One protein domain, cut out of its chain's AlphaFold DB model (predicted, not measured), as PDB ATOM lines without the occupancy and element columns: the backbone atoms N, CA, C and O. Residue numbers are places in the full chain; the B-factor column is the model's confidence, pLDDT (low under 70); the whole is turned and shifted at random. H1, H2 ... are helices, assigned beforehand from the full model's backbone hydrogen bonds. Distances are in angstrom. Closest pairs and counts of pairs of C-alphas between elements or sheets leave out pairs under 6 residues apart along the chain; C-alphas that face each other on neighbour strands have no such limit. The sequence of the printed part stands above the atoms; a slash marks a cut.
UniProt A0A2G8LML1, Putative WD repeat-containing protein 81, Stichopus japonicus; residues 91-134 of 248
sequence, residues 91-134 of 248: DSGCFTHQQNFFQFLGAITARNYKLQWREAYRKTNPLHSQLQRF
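AT A GLANCE: This is residues 91 to 134 of the 248 residues of the protein "Putative WD repeat-containing protein 81" of Stichopus japonicus (UniProt A0A2G8LML1). One long straight helix, H1, makes the length of the domain, and the stretches before and after it, residues 91 to 100 and H2, turn off to the same side of it, like a flat open bracket. At one end the short helix H2 makes a corner with H1; at the other, residues 91 to 100, with no named element, fold back over part of H1's length. The printed part has 44 residues, with two named helices, H1 then H2, and no named strand; the class is all helix. It is only just extended, close to loose, with a radius of gyration of the C-alphas of 14.2 A and spans of 40 by 19 by 7 A.

HOW THE PARTS SIT: Look first at H1, residues 101 to 124, then past a tight link of one residue at H2, residues 126 to 132. They only just touch, only at the corner, with 3 pairs of C-alphas within 8 A; the closest C-alphas, of Arg 122 and Ser 129, are 5.7 A apart. Their lines stand at a steep tilt of 59 degrees, opposite ways. In both helices every O i to N i+4 pair is within hydrogen-bond range.

IN THESE COORDINATES: Find C-alpha 101 at (34.375, -7.790, -28.459); from there H1 runs 34.4 A to C-alpha 124 at (13.546, 15.749, -42.504). H2 runs 10.2 A to C-alpha 132 at (12.231, 18.168, -29.273).

THE WHOLE: The C-alphas of Asn 100 and Leu 127, the two farthest apart, are 40.0 A apart. The printed part has no cut. Check the B-factor column at residues 91 to 99 and 128 to 134, where pLDDT is under 70.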
ATOM      1  N   ASP A  91      19.921   8.584 -19.084       53.88
ATOM      2  CA  ASP A  91      19.064   7.469 -19.447       53.88
ATOM      3  C   ASP A  91      19.900   6.184 -19.330       53.88
ATOM      4  O   ASP A  91      21.028   6.120 -19.823       53.88
ATOM      5  N   SER A  92      19.341   5.157 -18.695       53.88
ATOM      6  CA  SER A  92      19.914   3.857 -18.290       53.88
ATOM      7  C   SER A  92      20.513   2.963 -19.401       53.88
ATOM      8  O   SER A  92      20.668   1.757 -19.233       53.88
ATOM      9  N   GLY A  93      20.888   3.519 -20.553       54.56
ATOM     10  CA  GLY A  93      21.406   2.813 -21.724       54.56
ATOM     11  C   GLY A  93      22.899   2.472 -21.683       54.56
ATOM     12  O   GLY A  93      23.537   2.516 -22.737       54.56
ATOM     13  N   CYS A  94      23.481   2.194 -20.516       58.00
ATOM     14  CA  CYS A  94      24.848   1.670 -20.432       58.00
ATOM     15  C   CYS A  94      24.892   0.216 -20.923       58.00
ATOM     16  O   CYS A  94      23.960  -0.548 -20.674       58.00
ATOM     17  N   PHE A  95      25.975  -0.192 -21.593       62.88
ATOM     18  CA  PHE A  95      26.264  -1.617 -21.774       62.88
ATOM     19  C   PHE A  95      26.668  -2.200 -20.408       62.88
ATOM     20  O   PHE A  95      27.829  -2.159 -20.024       62.88
ATOM     21  N   THR A  96      25.690  -2.675 -19.636       58.22
ATOM     22  CA  THR A  96      25.875  -3.163 -18.254       58.22
ATOM     23  C   THR A  96      26.405  -4.595 -18.168       58.22
ATOM     24  O   THR A  96      26.653  -5.094 -17.074       58.22
ATOM     25  N   HIS A  97      26.583  -5.275 -19.302       60.03
ATOM     26  CA  HIS A  97      27.013  -6.669 -19.355       60.03
ATOM     27  C   HIS A  97      28.440  -6.773 -19.900       60.03
ATOM     28  O   HIS A  97      28.757  -6.130 -20.901       60.03
ATOM     29  N   GLN A  98      29.276  -7.626 -19.295       61.75
ATOM     30  CA  GLN A  98      30.558  -8.040 -19.875       61.75
ATOM     31  C   GLN A  98      30.286  -8.738 -21.215       61.75
ATOM     32  O   GLN A  98      29.923  -9.909 -21.280       61.75
ATOM     33  N   GLN A  99      30.352  -7.978 -22.299       68.25
ATOM     34  CA  GLN A  99      30.121  -8.459 -23.655       68.25
ATOM     35  C   GLN A  99      31.452  -8.863 -24.277       68.25
ATOM     36  O   GLN A  99      32.465  -8.216 -24.042       68.25
ATOM     37  N   ASN A 100      31.468  -9.910 -25.103       78.88
ATOM     38  CA  ASN A 100      32.645 -10.168 -25.936       78.88
ATOM     39  C   ASN A 100      32.808  -9.031 -26.968       78.88
ATOM     40  O   ASN A 100      31.826  -8.383 -27.337       78.88
ATOM     41  N   PHE A 101      34.020  -8.830 -27.487       80.88
ATOM     42  CA  PHE A 101      34.375  -7.790 -28.459       80.88
ATOM     43  C   PHE A 101      33.335  -7.611 -29.576       80.88
ATOM     44  O   PHE A 101      32.840  -6.509 -29.804       80.88
ATOM     45  N   PHE A 102      32.945  -8.703 -30.240       84.62
ATOM     46  CA  PHE A 102      31.983  -8.656 -31.344       84.62
ATOM     47  C   PHE A 102      30.567  -8.266 -30.906       84.62
ATOM     48  O   PHE A 102      29.871  -7.569 -31.639       84.62
ATOM     49  N   GLN A 103      30.140  -8.691 -29.714       85.56
ATOM     50  CA  GLN A 103      28.831  -8.322 -29.167       85.56
ATOM     51  C   GLN A 103      28.795  -6.833 -28.828       85.56
ATOM     52  O   GLN A 103      27.843  -6.142 -29.183       85.56
ATOM     53  N   PHE A 104      29.864  -6.342 -28.203       82.88
ATOM     54  CA  PHE A 104      30.025  -4.939 -27.859       82.88
ATOM     55  C   PHE A 104      30.049  -4.048 -29.109       82.88
ATOM     56  O   PHE A 104      29.279  -3.090 -29.202       82.88
ATOM     57  N   LEU A 105      30.848  -4.405 -30.122       82.94
ATOM     58  CA  LEU A 105      30.848  -3.693 -31.402       82.94
ATOM     59  C   LEU A 105      29.483  -3.735 -32.087       82.94
ATOM     60  O   LEU A 105      29.003  -2.700 -32.544       82.94
ATOM     61  N   GLY A 106      28.826  -4.896 -32.126       85.44
ATOM     62  CA  GLY A 106      27.482  -5.021 -32.687       85.44
ATOM     63  C   GLY A 106      26.480  -4.086 -32.001       85.44
ATOM     64  O   GLY A 106      25.680  -3.430 -32.671       85.44
ATOM     65  N   ALA A 107      26.570  -3.956 -30.676       83.94
ATOM     66  CA  ALA A 107      25.716  -3.076 -29.891       83.94
ATOM     67  C   ALA A 107      26.007  -1.583 -30.148       83.94
ATOM     68  O   ALA A 107      25.067  -0.798 -30.323       83.94
ATOM     69  N   ILE A 108      27.284  -1.192 -30.250       81.62
ATOM     70  CA  ILE A 108      27.688   0.163 -30.665       81.62
ATOM     71  C   ILE A 108      27.147   0.474 -32.058       81.62
ATOM     72  O   ILE A 108      26.522   1.515 -32.255       81.62
ATOM     73  N   THR A 109      27.341  -0.427 -33.017       86.12
ATOM     74  CA  THR A 109      26.899  -0.239 -34.399       86.12
ATOM     75  C   THR A 109      25.384  -0.081 -34.476       86.12
ATOM     76  O   THR A 109      24.902   0.874 -35.086       86.12
ATOM     77  N   ALA A 110      24.614  -0.934 -33.793       86.19
ATOM     78  CA  ALA A 110      23.158  -0.810 -33.728       86.19
ATOM     79  C   ALA A 110      22.713   0.535 -33.122       86.19
ATOM     80  O   ALA A 110      21.798   1.186 -33.638       86.19
ATOM     81  N   ARG A 111      23.381   0.990 -32.053       82.75
ATOM     82  CA  ARG A 111      23.102   2.288 -31.422       82.75
ATOM     83  C   ARG A 111      23.445   3.450 -32.351       82.75
ATOM     84  O   ARG A 111      22.625   4.355 -32.487       82.75
ATOM     85  N   ASN A 112      24.592   3.407 -33.022       86.06
ATOM     86  CA  ASN A 112      25.018   4.425 -33.980       86.06
ATOM     87  C   ASN A 112      24.050   4.520 -35.161       86.06
ATOM     88  O   ASN A 112      23.612   5.621 -35.485       86.06
ATOM     89  N   TYR A 113      23.622   3.390 -35.731       89.38
ATOM     90  CA  TYR A 113      22.588   3.386 -36.768       89.38
ATOM     91  C   TYR A 113      21.285   4.010 -36.266       89.38
ATOM     92  O   TYR A 113      20.721   4.874 -36.932       89.38
ATOM     93  N   LYS A 114      20.817   3.644 -35.066       87.19
ATOM     94  CA  LYS A 114      19.613   4.245 -34.471       87.19
ATOM     95  C   LYS A 114      19.758   5.759 -34.277       87.19
ATOM     96  O   LYS A 114      18.804   6.495 -34.527       87.19
ATOM     97  N   LEU A 115      20.926   6.229 -33.834       83.88
ATOM     98  CA  LEU A 115      21.222   7.655 -33.675       83.88
ATOM     99  C   LEU A 115      21.209   8.380 -35.023       83.88
ATOM    100  O   LEU A 115      20.512   9.384 -35.147       83.88
ATOM    101  N   GLN A 116      21.883   7.835 -36.037       87.69
ATOM    102  CA  GLN A 116      21.898   8.383 -37.395       87.69
ATOM    103  C   GLN A 116      20.490   8.464 -37.988       87.69
ATOM    104  O   GLN A 116      20.104   9.503 -38.518       87.69
ATOM    105  N   TRP A 117      19.683   7.412 -37.835       86.56
ATOM    106  CA  TRP A 117      18.285   7.416 -38.268       86.56
ATOM    107  C   TRP A 117      17.458   8.471 -37.536       86.56
ATOM    108  O   TRP A 117      16.699   9.206 -38.166       86.56
ATOM    109  N   ARG A 118      17.631   8.598 -36.216       82.88
ATOM    110  CA  ARG A 118      16.952   9.627 -35.417       82.88
ATOM    111  C   ARG A 118      17.350  11.034 -35.859       82.88
ATOM    112  O   ARG A 118      16.500  11.920 -35.912       82.88
ATOM    113  N   GLU A 119      18.618  11.254 -36.184       82.31
ATOM    114  CA  GLU A 119      19.115  12.533 -36.688       82.31
ATOM    115  C   GLU A 119      18.626  12.850 -38.097       82.31
ATOM    116  O   GLU A 119      18.223  13.986 -38.348       82.31
ATOM    117  N   ALA A 120      18.627  11.869 -39.001       86.12
ATOM    118  CA  ALA A 120      18.077  12.013 -40.343       86.12
ATOM    119  C   ALA A 120      16.588  12.364 -40.264       86.12
ATOM    120  O   ALA A 120      16.170  13.381 -40.813       86.12
ATOM    121  N   TYR A 121      15.823  11.613 -39.466       83.88
ATOM    122  CA  TYR A 121      14.408  11.879 -39.226       83.88
ATOM    123  C   TYR A 121      14.169  13.272 -38.628       83.88
ATOM    124  O   TYR A 121      13.257  13.984 -39.045       83.88
ATOM    125  N   ARG A 122      15.017  13.707 -37.684       78.50
ATOM    126  CA  ARG A 122      14.963  15.061 -37.110       78.50
ATOM    127  C   ARG A 122      15.185  16.144 -38.166       78.50
ATOM    128  O   ARG A 122      14.540  17.184 -38.092       78.50
ATOM    129  N   LYS A 123      16.106  15.927 -39.108       83.69
ATOM    130  CA  LYS A 123      16.400  16.882 -40.188       83.69
ATOM    131  C   LYS A 123      15.267  16.948 -41.212       83.69
ATOM    132  O   LYS A 123      14.996  18.023 -41.731       83.69
ATOM    133  N   THR A 124      14.601  15.829 -41.484       84.62
ATOM    134  CA  THR A 124      13.546  15.749 -42.504       84.62
ATOM    135  C   THR A 124      12.151  16.076 -41.977       84.62
ATOM    136  O   THR A 124      11.286  16.440 -42.767       84.62
ATOM    137  N   ASN A 125      11.901  15.950 -40.667       84.44
ATOM    138  CA  ASN A 125      10.587  16.199 -40.073       84.44
ATOM    139  C   ASN A 125      10.567  17.491 -39.218       84.44
ATOM    140  O   ASN A 125      11.011  17.477 -38.062       84.44
ATOM    141  N   PRO A 126      10.004  18.603 -39.734       74.44
ATOM    142  CA  PRO A 126       9.958  19.881 -39.020       74.44
ATOM    143  C   PRO A 126       9.058  19.860 -37.771       74.44
ATOM    144  O   PRO A 126       9.311  20.610 -36.833       74.44
ATOM    145  N   LEU A 127       8.061  18.971 -37.694       73.19
ATOM    146  CA  LEU A 127       7.218  18.826 -36.498       73.19
ATOM    147  C   LEU A 127       7.986  18.141 -35.357       73.19
ATOM    148  O   LEU A 127       7.849  18.505 -34.189       73.19
ATOM    149  N   HIS A 128       8.858  17.185 -35.688       68.31
ATOM    150  CA  HIS A 128       9.700  16.513 -34.699       68.31
ATOM    151  C   HIS A 128      10.773  17.451 -34.119       68.31
ATOM    152  O   HIS A 128      11.082  17.379 -32.928       68.31
ATOM    153  N   SER A 129      11.340  18.351 -34.932       63.47
ATOM    154  CA  SER A 129      12.313  19.339 -34.445       63.47
ATOM    155  C   SER A 129      11.676  20.362 -33.493       63.47
ATOM    156  O   SER A 129      12.301  20.734 -32.499       63.47
ATOM    157  N   GLN A 130      10.414  20.743 -33.724       63.84
ATOM    158  CA  GLN A 130       9.646  21.599 -32.816       63.84
ATOM    159  C   GLN A 130       9.304  20.900 -31.490       63.84
ATOM    160  O   GLN A 130       9.499  21.495 -30.435       63.84
ATOM    161  N   LEU A 131       8.885  19.629 -31.515       65.06
ATOM    162  CA  LEU A 131       8.580  18.861 -30.297       65.06
ATOM    163  C   LEU A 131       9.817  18.588 -29.425       65.06
ATOM    164  O   LEU A 131       9.717  18.557 -28.200       65.06
ATOM    165  N   GLN A 132      10.995  18.399 -30.030       62.53
ATOM    166  CA  GLN A 132      12.231  18.168 -29.273       62.53
ATOM    167  C   GLN A 132      12.866  19.431 -28.689       62.53
ATOM    168  O   GLN A 132      13.599  19.302 -27.712       62.53
ATOM    169  N   ARG A 133      12.561  20.638 -29.192       55.69
ATOM    170  CA  ARG A 133      13.012  21.893 -28.549       55.69
ATOM    171  C   ARG A 133      12.571  22.002 -27.084       55.69
ATOM    172  O   ARG A 133      13.222  22.698 -26.318       55.69
ATOM    173  N   PHE A 134      11.518  21.286 -26.691       52.84
ATOM    174  CA  PHE A 134      11.009  21.245 -25.319       52.84
ATOM    175  C   PHE A 134      11.603  20.115 -24.461       52.84
ATOM    176  O   PHE A 134      11.354  20.062 -23.259       52.84
TER     177      PHE A 134